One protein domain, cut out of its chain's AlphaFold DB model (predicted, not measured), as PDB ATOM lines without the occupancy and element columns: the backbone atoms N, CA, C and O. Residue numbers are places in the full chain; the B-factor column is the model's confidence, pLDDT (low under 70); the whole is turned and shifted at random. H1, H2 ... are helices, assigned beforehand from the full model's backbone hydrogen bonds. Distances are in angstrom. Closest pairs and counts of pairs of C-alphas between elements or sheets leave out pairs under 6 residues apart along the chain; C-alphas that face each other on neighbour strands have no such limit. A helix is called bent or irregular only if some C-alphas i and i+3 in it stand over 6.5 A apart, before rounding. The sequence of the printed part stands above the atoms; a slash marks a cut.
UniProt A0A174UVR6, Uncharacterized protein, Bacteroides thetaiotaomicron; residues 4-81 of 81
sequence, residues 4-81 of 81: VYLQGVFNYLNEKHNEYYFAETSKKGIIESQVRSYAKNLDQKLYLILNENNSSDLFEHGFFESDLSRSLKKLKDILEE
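What this domain is: This is residues 4 to 81 of the 81 residues of an uncharacterized protein of Bacteroides thetaiotaomicron (UniProt A0A174UVR6). Look first for a long helix, H1, with two more helices, H2 and H4, running back along it; H2 and H4 spread from each other as a loose V, and the short helix H3 sits between H2's last residues and the side of H4. A long loop, residues 51 to 63, leads from H3 back to the first residue of H4 on the side away from H1. The printed part has 78 residues, with four named helices in the order H1, H2, H3, H4 and no named strand, and its class is all helix. It is compact, with a radius of gyration of the C-alphas of 11.9 A, and it spans 37 by 25 by 19 A.

How they stand to each other: Begin with H1, residues 4 to 22, and go on to H2, residues 25 to 39: the two form a helical hairpin, running opposite ways at a shallow tilt of 13 degrees. H1 touches H2 with residues 13 to 20 alone, and their closest C-alphas are those of Tyr 20 and Lys 28, 5.7 A apart. Next find H3, residues 44 to 50, which is close to H2 but not clearly touching, with the C-alphas of Ala 39 and Tyr 47 closest at 7.0 A. H3 and H1 are apart. Then come to H4, residues 64 to 80, which touches H1 and runs opposite ways at a shallow tilt of 33 degrees, only just short of steep; the closest C-alphas, those of Phe 10 and Leu 75, are 6.0 A apart. H4 touches H3 with residues 70 to 75 alone, about perpendicular at 74 degrees, with the C-alphas of Leu 50 and Ser 71 closest at 5.3 A. H2 and H4 are close but not clearly touching; they run the same way at a steep tilt of 44 degrees, and the C-alphas of Glu 32 and Phe 64 are closest at 6.9 A. In the backbones of H1, H3 and H4 every O i to N i+4 pair is within hydrogen-bond range; in H2 it is 9 of 11.

Where its parts are: Find C-alpha 4 at (41.256, 18.250, -56.236); from there H1 runs 27.2 A to C-alpha 22 at (21.911, 8.175, -39.947). H2 covers 21.6 A and is irregular, but only just: C-alphas 26 and 29 are 6.8 A apart. H3 covers 10.0 A. H4 runs 24.3 A and ends at C-alpha 80, at (47.379, 16.830, -44.993).

The domain as a whole: The two C-alphas farthest apart, those of Ser 26 and Glu 81, are 38.1 A from each other. The printed part has no cut; the links H1 to H2 and H2 to H3 are tight, and the link H3 to H4, 13 residues, is long. The mean pLDDT of the printed part is 92.6, and no printed residue is under 70.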
ATOM      1  N   VAL A   4      42.690  18.019 -55.983       95.56
ATOM      2  CA  VAL A   4      41.256  18.250 -56.236       95.56
ATOM      3  C   VAL A   4      40.519  16.923 -56.378       95.56
ATOM      4  O   VAL A   4      39.443  16.748 -55.808       95.56
ATOM      5  N   TYR A   5      41.120  15.959 -57.080       95.69
ATOM      6  CA  TYR A   5      40.559  14.614 -57.210       95.69
ATOM      7  C   TYR A   5      40.450  13.911 -55.849       95.69
ATOM      8  O   TYR A   5      39.381  13.409 -55.501       95.69
ATOM      9  N   LEU A   6      41.522  13.924 -55.048       96.50
ATOM     10  CA  LEU A   6      41.530  13.315 -53.712       96.50
ATOM     11  C   LEU A   6      40.497  13.958 -52.778       96.50
ATOM     12  O   LEU A   6      39.775  13.248 -52.079       96.50
ATOM     13  N   GLN A   7      40.374  15.286 -52.820       97.00
ATOM     14  CA  GLN A   7      39.362  16.015 -52.062       97.00
ATOM     15  C   GLN A   7      37.943  15.628 -52.497       97.00
ATOM     16  O   GLN A   7      37.069  15.461 -51.651       97.00
ATOM     17  N   GLY A   8      37.711  15.445 -53.800       97.62
ATOM     18  CA  GLY A   8      36.429  14.978 -54.330       97.62
ATOM     19  C   GLY A   8      36.056  13.587 -53.814       97.62
ATOM     20  O   GLY A   8      34.937  13.385 -53.344       97.62
ATOM     21  N   VAL A   9      37.011  12.651 -53.820       97.50
ATOM     22  CA  VAL A   9      36.814  11.304 -53.263       97.50
ATOM     23  C   VAL A   9      36.542  11.362 -51.759       97.50
ATOM     24  O   VAL A   9      35.596  10.728 -51.295       97.50
ATOM     25  N   PHE A  10      37.317  12.146 -51.004       97.75
ATOM     26  CA  PHE A  10      37.103  12.335 -49.568       97.75
ATOM     27  C   PHE A  10      35.705  12.883 -49.272       97.75
ATOM     28  O   PHE A  10      34.985  12.312 -48.457       97.75
ATOM     29  N   ASN A  11      35.299  13.949 -49.965       98.12
ATOM     30  CA  ASN A  11      34.000  14.583 -49.764       98.12
ATOM     31  C   ASN A  11      32.855  13.599 -50.028       98.12
ATOM     32  O   ASN A  11      31.967  13.474 -49.189       98.12
ATOM     33  N   TYR A  12      32.912  12.863 -51.144       98.12
ATOM     34  CA  TYR A  12      31.897  11.868 -51.488       98.12
ATOM     35  C   TYR A  12      31.805  10.752 -50.439       98.12
ATOM     36  O   TYR A  12      30.721  10.433 -49.953       98.12
ATOM     37  N   LEU A  13      32.939  10.162 -50.048       97.44
ATOM     38  CA  LEU A  13      32.939   9.093 -49.046       97.44
ATOM     39  C   LEU A  13      32.476   9.599 -47.674       97.44
ATOM     40  O   LEU A  13      31.809   8.862 -46.951       97.44
ATOM     41  N   ASN A  14      32.780  10.851 -47.322       97.69
ATOM     42  CA  ASN A  14      32.380  11.448 -46.050       97.69
ATOM     43  C   ASN A  14      30.874  11.740 -46.019       97.69
ATOM     44  O   ASN A  14      30.212  11.497 -45.012       97.69
ATOM     45  N   GLU A  15      30.311  12.204 -47.137       97.81
ATOM     46  CA  GLU A  15      28.865  12.331 -47.317       97.81
ATOM     47  C   GLU A  15      28.178  10.972 -47.146       97.81
ATOM     48  O   GLU A  15      27.273  10.837 -46.321       97.81
ATOM     49  N   LYS A  16      28.676   9.930 -47.824       96.88
ATOM     50  CA  LYS A  16      28.113   8.576 -47.718       96.88
ATOM     51  C   LYS A  16      28.285   7.946 -46.342       96.88
ATOM     52  O   LYS A  16      27.406   7.203 -45.914       96.88
ATOM     53  N   HIS A  17      29.356   8.271 -45.627       95.94
ATOM     54  CA  HIS A  17      29.530   7.860 -44.237       95.94
ATOM     55  C   HIS A  17      28.441   8.456 -43.343       95.94
ATOM     56  O   HIS A  17      27.805   7.732 -42.580       95.94
ATOM     57  N   ASN A  18      28.169   9.756 -43.484       96.00
ATOM     58  CA  ASN A  18      27.104  10.415 -42.733       96.00
ATOM     59  C   ASN A  18      25.723   9.867 -43.111       96.00
ATOM     60  O   ASN A  18      24.935   9.544 -42.225       96.00
ATOM     61  N   GLU A  19      25.442   9.700 -44.408       96.12
ATOM     62  CA  GLU A  19      24.199   9.071 -44.867       96.12
ATOM     63  C   GLU A  19      24.027   7.675 -44.259       96.12
ATOM     64  O   GLU A  19      22.961   7.370 -43.735       96.12
ATOM     65  N   TYR A  20      25.069   6.836 -44.285       95.19
ATOM     66  CA  TYR A  20      25.018   5.478 -43.745       95.19
ATOM     67  C   TYR A  20      24.794   5.466 -42.230       95.19
ATOM     68  O   TYR A  20      24.010   4.659 -41.730       95.19
ATOM     69  N   TYR A  21      25.462   6.365 -41.503       94.12
ATOM     70  CA  TYR A  21      25.363   6.463 -40.049       94.12
ATOM     71  C   TYR A  21      23.936   6.801 -39.591       94.12
ATOM     72  O   TYR A  21      23.425   6.181 -38.660       94.12
ATOM     73  N   PHE A  22      23.271   7.735 -40.281       95.06
ATOM     74  CA  PHE A  22      21.911   8.175 -39.947       95.06
ATOM     75  C   PHE A  22      20.797   7.418 -40.691       95.06
ATOM     76  O   PHE A  22      19.617   7.639 -40.416       95.06
ATOM     77  N   ALA A  23      21.133   6.537 -41.635       94.75
ATOM     78  CA  ALA A  23      20.151   5.788 -42.407       94.75
ATOM     79  C   ALA A  23      19.458   4.689 -41.594       94.75
ATOM     80  O   ALA A  23      20.068   3.943 -40.824       94.75
ATOM     81  N   GLU A  24      18.173   4.502 -41.888       94.25
ATOM     82  CA  GLU A  24      17.442   3.291 -41.528       94.25
ATOM     83  C   GLU A  24      18.097   2.052 -42.157       94.25
ATOM     84  O   GLU A  24      18.604   2.099 -43.281       94.25
ATOM     85  N   THR A  25      18.020   0.908 -41.470       89.69
ATOM     86  CA  THR A  25      18.613  -0.367 -41.914       89.69
ATOM     87  C   THR A  25      18.230  -0.746 -43.348       89.69
ATOM     88  O   THR A  25      19.066  -1.245 -44.096       89.69
ATOM     89  N   SER A  26      16.995  -0.456 -43.769       90.00
ATOM     90  CA  SER A  26      16.491  -0.720 -45.127       90.00
ATOM     91  C   SER A  26      17.220   0.069 -46.224       90.00
ATOM     92  O   SER A  26      17.273  -0.380 -47.368       90.00
ATOM     93  N   LYS A  27      17.802   1.229 -45.894       93.44
ATOM     94  CA  LYS A  27      18.512   2.110 -46.836       93.44
ATOM     95  C   LYS A  27      20.023   1.885 -46.845       93.44
ATOM     96  O   LYS A  27      20.674   2.236 -47.827       93.44
ATOM     97  N   LYS A  28      20.581   1.254 -45.806       93.69
ATOM     98  CA  LYS A  28      22.024   0.985 -45.691       93.69
ATOM     99  C   LYS A  28      22.573   0.191 -46.877       93.69
ATOM    100  O   LYS A  28      23.570   0.600 -47.461       93.69
ATOM    101  N   GLY A  29      21.863  -0.847 -47.323       94.06
ATOM    102  CA  GLY A  29      22.276  -1.638 -48.492       94.06
ATOM    103  C   GLY A  29      22.343  -0.836 -49.802       94.06
ATOM    104  O   GLY A  29      23.201  -1.097 -50.645       94.06
ATOM    105  N   ILE A  30      21.489   0.183 -49.965       95.06
ATOM    106  CA  ILE A  30      21.533   1.087 -51.125       95.06
ATOM    107  C   ILE A  30      22.803   1.942 -51.066       95.06
ATOM    108  O   ILE A  30      23.497   2.078 -52.071       95.06
ATOM    109  N   ILE A  31      23.136   2.473 -49.888       95.94
ATOM    110  CA  ILE A  31      24.334   3.296 -49.678       95.94
ATOM    111  C   ILE A  31      25.606   2.467 -49.901       95.94
ATOM    112  O   ILE A  31      26.501   2.911 -50.620       95.94
ATOM    113  N   GLU A  32      25.659   1.232 -49.385       95.50
ATOM    114  CA  GLU A  32      26.759   0.298 -49.660       95.50
ATOM    115  C   GLU A  32      26.952   0.092 -51.168       95.50
ATOM    116  O   GLU A  32      28.067   0.191 -51.684       95.50
ATOM    117  N   SER A  33      25.857  -0.150 -51.895       94.62
ATOM    118  CA  SER A  33      25.887  -0.356 -53.344       94.62
ATOM    119  C   SER A  33      26.396   0.877 -54.102       94.62
ATOM    120  O   SER A  33      27.216   0.746 -55.019       94.62
ATOM    121  N   GLN A  34      25.970   2.077 -53.700       95.88
ATOM    122  CA  GLN A  34      26.434   3.341 -54.280       95.88
ATOM    123  C   GLN A  34      27.935   3.545 -54.064       95.88
ATOM    124  O   GLN A  34      28.655   3.894 -55.000       95.88
ATOM    125  N   VAL A  35      28.425   3.298 -52.851       96.50
ATOM    126  CA  VAL A  35      29.847   3.459 -52.525       96.50
ATOM    127  C   VAL A  35      30.705   2.430 -53.258       96.50
ATOM    128  O   VAL A  35      31.712   2.809 -53.849       96.50
ATOM    129  N   ARG A  36      30.291   1.157 -53.333       95.31
ATOM    130  CA  ARG A  36      31.010   0.138 -54.123       95.31
ATOM    131  C   ARG A  36      31.035   0.468 -55.612       95.31
ATOM    132  O   ARG A  36      32.054   0.288 -56.272       95.31
ATOM    133  N   SER A  37      29.924   0.964 -56.153       95.44
ATOM    134  CA  SER A  37      29.854   1.375 -57.560       95.44
ATOM    135  C   SER A  37      30.775   2.561 -57.846       95.44
ATOM    136  O   SER A  37      31.451   2.584 -58.870       95.44
ATOM    137  N   TYR A  38      30.860   3.514 -56.916       95.75
ATOM    138  CA  TYR A  38      31.819   4.613 -56.989       95.75
ATOM    139  C   TYR A  38      33.268   4.111 -56.904       95.75
ATOM    140  O   TYR A  38      34.095   4.485 -57.732       95.75
ATOM    141  N   ALA A  39      33.557   3.195 -55.973       94.00
ATOM    142  CA  ALA A  39      34.886   2.625 -55.757       94.00
ATOM    143  C   ALA A  39      35.471   1.961 -57.013       94.00
ATOM    144  O   ALA A  39      36.657   2.116 -57.293       94.00
ATOM    145  N   LYS A  40      34.635   1.284 -57.812       91.94
ATOM    146  CA  LYS A  40      35.034   0.655 -59.086       91.94
ATOM    147  C   LYS A  40      35.547   1.640 -60.139       91.94
ATOM    148  O   LYS A  40      36.217   1.217 -61.074       91.94
ATOM    149  N   ASN A  41      35.210   2.922 -60.010       93.38
ATOM    150  CA  ASN A  41      35.624   3.978 -60.933       93.38
ATOM    151  C   ASN A  41      36.793   4.813 -60.392       93.38
ATOM    152  O   ASN A  41      37.198   5.783 -61.033       93.38
ATOM    153  N   LEU A  42      37.328   4.473 -59.216       94.69
ATOM    154  CA  LEU A  42      38.512   5.137 -58.689       94.69
ATOM    155  C   LEU A  42      39.740   4.790 -59.528       94.69
ATOM    156  O   LEU A  42      39.880   3.681 -60.042       94.69
ATOM    157  N   ASP A  43      40.676   5.735 -59.586       94.38
ATOM    158  CA  ASP A  43      42.047   5.462 -60.004       94.38
ATOM    159  C   ASP A  43      42.588   4.203 -59.304       94.38
ATOM    160  O   ASP A  43      42.472   4.053 -58.084       94.38
ATOM    161  N   GLN A  44      43.196   3.301 -60.078       92.19
ATOM    162  CA  GLN A  44      43.645   1.996 -59.591       92.19
ATOM    163  C   GLN A  44      44.634   2.123 -58.426       92.19
ATOM    164  O   GLN A  44      44.583   1.336 -57.479       92.19
ATOM    165  N   LYS A  45      45.529   3.119 -58.466       92.56
ATOM    166  CA  LYS A  45      46.489   3.342 -57.384       92.56
ATOM    167  C   LYS A  45      45.763   3.797 -56.123       92.56
ATOM    168  O   LYS A  45      46.090   3.308 -55.044       92.56
ATOM    169  N   LEU A  46      44.771   4.683 -56.244       94.56
ATOM    170  CA  LEU A  46      43.949   5.073 -55.099       94.56
ATOM    171  C   LEU A  46      43.186   3.885 -54.520       94.56
ATOM    172  O   LEU A  46      43.230   3.677 -53.312       94.56
ATOM    173  N   TYR A  47      42.532   3.094 -55.372       94.19
ATOM    174  CA  TYR A  47      41.790   1.908 -54.951       94.19
ATOM    175  C   TYR A  47      42.670   0.981 -54.107       94.19
ATOM    176  O   TYR A  47      42.291   0.614 -52.999       94.19
ATOM    177  N   LEU A  48      43.882   0.670 -54.579       92.25
ATOM    178  CA  LEU A  48      44.828  -0.185 -53.857       92.25
ATOM    179  C   LEU A  48      45.298   0.423 -52.528       92.25
ATOM    180  O   LEU A  48      45.444  -0.303 -51.548       92.25
ATOM    181  N   ILE A  49      45.512   1.742 -52.472       92.94
ATOM    182  CA  ILE A  49      45.886   2.447 -51.234       92.94
ATOM    183  C   ILE A  49      44.770   2.338 -50.189       92.94
ATOM    184  O   ILE A  49      45.044   2.020 -49.023       92.94
ATOM    185  N   LEU A  50      43.523   2.586 -50.600       93.00
ATOM    186  CA  LEU A  50      42.356   2.496 -49.720       93.00
ATOM    187  C   LEU A  50      42.092   1.052 -49.288       93.00
ATOM    188  O   LEU A  50      41.823   0.819 -48.114       93.00
ATOM    189  N   ASN A  51      42.267   0.093 -50.200       90.62
ATOM    190  CA  ASN A  51      42.099  -1.335 -49.933       90.62
ATOM    191  C   ASN A  51      43.290  -1.977 -49.200       90.62
ATOM    192  O   ASN A  51      43.262  -3.156 -48.873       90.62
ATOM    193  N   GLU A  52      44.368  -1.227 -48.968       85.62
ATOM    194  CA  GLU A  52      45.582  -1.689 -48.278       85.62
ATOM    195  C   GLU A  52      46.271  -2.908 -48.908       85.62
ATOM    196  O   GLU A  52      46.995  -3.633 -48.226       85.62
ATOM    197  N   ASN A  53      46.082  -3.135 -50.209       78.62
ATOM    198  CA  ASN A  53      46.489  -4.369 -50.897       78.62
ATOM    199  C   ASN A  53      45.844  -5.646 -50.324       78.62
ATOM    200  O   ASN A  53      46.402  -6.734 -50.470       78.62
ATOM    201  N   ASN A  54      44.685  -5.530 -49.676       78.75
ATOM    202  CA  ASN A  54      43.904  -6.691 -49.281       78.75
ATOM    203  C   ASN A  54      43.405  -7.447 -50.527       78.75
ATOM    204  O   ASN A  54      43.175  -6.855 -51.583       78.75
ATOM    205  N   SER A  55      43.250  -8.764 -50.395       73.38
ATOM    206  CA  SER A  55      42.720  -9.634 -51.453       73.38
ATOM    207  C   SER A  55      41.206  -9.483 -51.628       73.38
ATOM    208  O   SER A  55      40.683  -9.817 -52.688       73.38
ATOM    209  N   SER A  56      40.514  -9.008 -50.587       79.38
ATOM    210  CA  SER A  56      39.091  -8.656 -50.619       79.38
ATOM    211  C   SER A  56      38.831  -7.375 -51.410       79.38
ATOM    212  O   SER A  56      39.716  -6.529 -51.550       79.38
ATOM    213  N   ASP A  57      37.600  -7.214 -51.892       85.12
ATOM    214  CA  ASP A  57      37.151  -5.968 -52.514       85.12
ATOM    215  C   ASP A  57      37.005  -4.845 -51.478       85.12
ATOM    216  O   ASP A  57      36.597  -5.069 -50.338       85.12
ATOM    217  N   LEU A  58      37.272  -3.608 -51.901       88.88
ATOM    218  CA  LEU A  58      37.065  -2.433 -51.064       88.88
ATOM    219  C   LEU A  58      35.566  -2.268 -50.750       88.88
ATOM    220  O   LEU A  58      34.737  -2.228 -51.666       88.88
ATOM    221  N   PHE A  59      35.240  -2.095 -49.464       91.06
ATOM    222  CA  PHE A  59      33.874  -1.968 -48.941       91.06
ATOM    223  C   PHE A  59      33.058  -3.267 -49.006       91.06
ATOM    224  O   PHE A  59      31.868  -3.240 -49.340       91.06
ATOM    225  N   GLU A  60      33.684  -4.405 -48.698       84.12
ATOM    226  CA  GLU A  60      33.036  -5.718 -48.694       84.12
ATOM    227  C   GLU A  60      31.859  -5.783 -47.695       84.12
ATOM    228  O   GLU A  60      31.772  -5.048 -46.703       84.12
ATOM    229  N   HIS A  61      30.890  -6.661 -47.976       76.31
ATOM    230  CA  HIS A  61      29.703  -6.786 -47.134       76.31
ATOM    231  C   HIS A  61      30.071  -7.277 -45.730       76.31
ATOM    232  O   HIS A  61      30.862  -8.202 -45.580       76.31
ATOM    233  N   GLY A  62      29.492  -6.654 -44.703       81.94
ATOM    234  CA  GLY A  62      29.824  -6.921 -43.299       81.94
ATOM    235  C   GLY A  62      31.003  -6.107 -42.752       81.94
ATOM    236  O   GLY A  62      31.118  -5.986 -41.535       81.94
ATOM    237  N   PHE A  63      31.815  -5.483 -43.613       85.88
ATOM    238  CA  PHE A  63      32.960  -4.648 -43.211       85.88
ATOM    239  C   PHE A  63      32.826  -3.175 -43.615       85.88
ATOM    240  O   PHE A  63      33.625  -2.343 -43.185       85.88
ATOM    241  N   PHE A  64      31.772  -2.838 -44.362       90.62
ATOM    242  CA  PHE A  64      31.524  -1.524 -44.952       90.62
ATOM    243  C   PHE A  64      31.880  -0.322 -44.066       90.62
ATOM    244  O   PHE A  64      32.655   0.538 -44.473       90.62
ATOM    245  N   GLU A  65      31.326  -0.246 -42.854       91.00
ATOM    246  CA  GLU A  65      31.519   0.905 -41.962       91.00
ATOM    247  C   GLU A  65      32.982   1.054 -41.514       91.00
ATOM    248  O   GLU A  65      33.520   2.165 -41.466       91.00
ATOM    249  N   SER A  66      33.645  -0.074 -41.245       91.25
ATOM    250  CA  SER A  66      35.060  -0.098 -40.866       91.25
ATOM    251  C   SER A  66      35.956   0.290 -42.040       91.25
ATOM    252  O   SER A  66      36.873   1.097 -41.870       91.25
ATOM    253  N   ASP A  67      35.662  -0.227 -43.233       92.69
ATOM    254  CA  ASP A  67      36.394   0.086 -44.460       92.69
ATOM    255  C   ASP A  67      36.233   1.560 -44.850       92.69
ATOM    256  O   ASP A  67      37.205   2.223 -45.224       92.69
ATOM    257  N   LEU A  68      35.020   2.105 -44.717       94.19
ATOM    258  CA  LEU A  68      34.712   3.503 -45.008       94.19
ATOM    259  C   LEU A  68      35.421   4.451 -44.042       94.19
ATOM    260  O   LEU A  68      36.102   5.375 -44.485       94.19
ATOM    261  N   SER A  69      35.349   4.174 -42.739       93.94
ATOM    262  CA  SER A  69      36.070   4.945 -41.718       93.94
ATOM    263  C   SER A  69      37.581   4.936 -41.960       93.94
ATOM    264  O   SER A  69      38.242   5.976 -41.891       93.94
ATOM    265  N   ARG A  70      38.146   3.769 -42.296       94.25
ATOM    266  CA  ARG A  70      39.577   3.630 -42.589       94.25
ATOM    267  C   ARG A  70      39.978   4.375 -43.860       94.25
ATOM    268  O   ARG A  70      40.996   5.064 -43.861       94.25
ATOM    269  N   SER A  71      39.165   4.277 -44.909       95.25
ATOM    270  CA  SER A  71      39.379   4.987 -46.173       95.25
ATOM    271  C   SER A  71      39.378   6.501 -45.972       95.25
ATOM    272  O   SER A  71      40.261   7.186 -46.484       95.25
ATOM    273  N   LEU A  72      38.440   7.024 -45.175       96.69
ATOM    274  CA  LEU A  72      38.377   8.448 -44.840       96.69
ATOM    275  C   LEU A  72      39.610   8.923 -44.083       96.69
ATOM    276  O   LEU A  72      40.158   9.970 -44.418       96.69
ATOM    277  N   LYS A  73      40.074   8.140 -43.103       95.94
ATOM    278  CA  LYS A  73      41.308   8.454 -42.379       95.94
ATOM    279  C   LYS A  73      42.503   8.534 -43.331       95.94
ATOM    280  O   LYS A  73      43.192   9.542 -43.338       95.94
ATOM    281  N   LYS A  74      42.692   7.529 -44.193       94.75
ATOM    282  CA  LYS A  74      43.790   7.525 -45.174       94.75
ATOM    283  C   LYS A  74      43.733   8.704 -46.135       94.75
ATOM    284  O   LYS A  74      44.753   9.315 -46.414       94.75
ATOM    285  N   LEU A  75      42.550   9.017 -46.658       95.62
ATOM    286  CA  LEU A  75      42.377  10.160 -47.554       95.62
ATOM    287  C   LEU A  75      42.713  11.474 -46.859       95.62
ATOM    288  O   LEU A  75      43.340  12.331 -47.473       95.62
ATOM    289  N   LYS A  76      42.318  11.618 -45.592       95.69
ATOM    290  CA  LYS A  76      42.672  12.780 -44.784       95.69
ATOM    291  C   LYS A  76      44.186  12.882 -44.594       95.69
ATOM    292  O   LYS A  76      44.729  13.942 -44.875       95.69
ATOM    293  N   ASP A  77      44.845  11.786 -44.221       94.94
ATOM    294  CA  ASP A  77      46.301  11.746 -44.046       94.94
ATOM    295  C   ASP A  77      47.020  12.175 -45.349       94.94
ATOM    296  O   ASP A  77      47.864  13.062 -45.323       94.94
ATOM    297  N   ILE A  78      46.600  11.657 -46.515       93.94
ATOM    298  CA  ILE A  78      47.166  12.027 -47.833       93.94
ATOM    299  C   ILE A  78      46.911  13.505 -48.194       93.94
ATOM    300  O   ILE A  78      47.690  14.106 -48.928       93.94
ATOM    301  N   LEU A  79      45.792  14.090 -47.757       94.50
ATOM    302  CA  LEU A  79      45.433  15.486 -48.048       94.50
ATOM    303  C   LEU A  79      46.147  16.502 -47.142       94.50
ATOM    304  O   LEU A  79      46.163  17.695 -47.482       94.50
ATOM    305  N   GLU A  80      46.643  16.046 -45.990       93.25
ATOM    306  CA  GLU A  80      47.379  16.830 -44.993       93.25
ATOM    307  C   GLU A  80      48.910  16.760 -45.178       93.25
ATOM    308  O   GLU A  80      49.603  17.632 -44.651       93.25
ATOM    309  N   GLU A  81      49.417  15.785 -45.945       80.00
ATOM    310  CA  GLU A  81      50.793  15.746 -46.488       80.00
ATOM    311  C   GLU A  81      51.054  16.841 -47.544       80.00
ATOM    312  O   GLU A  81      52.177  17.402 -47.524       80.00
TER     313      GLU A  81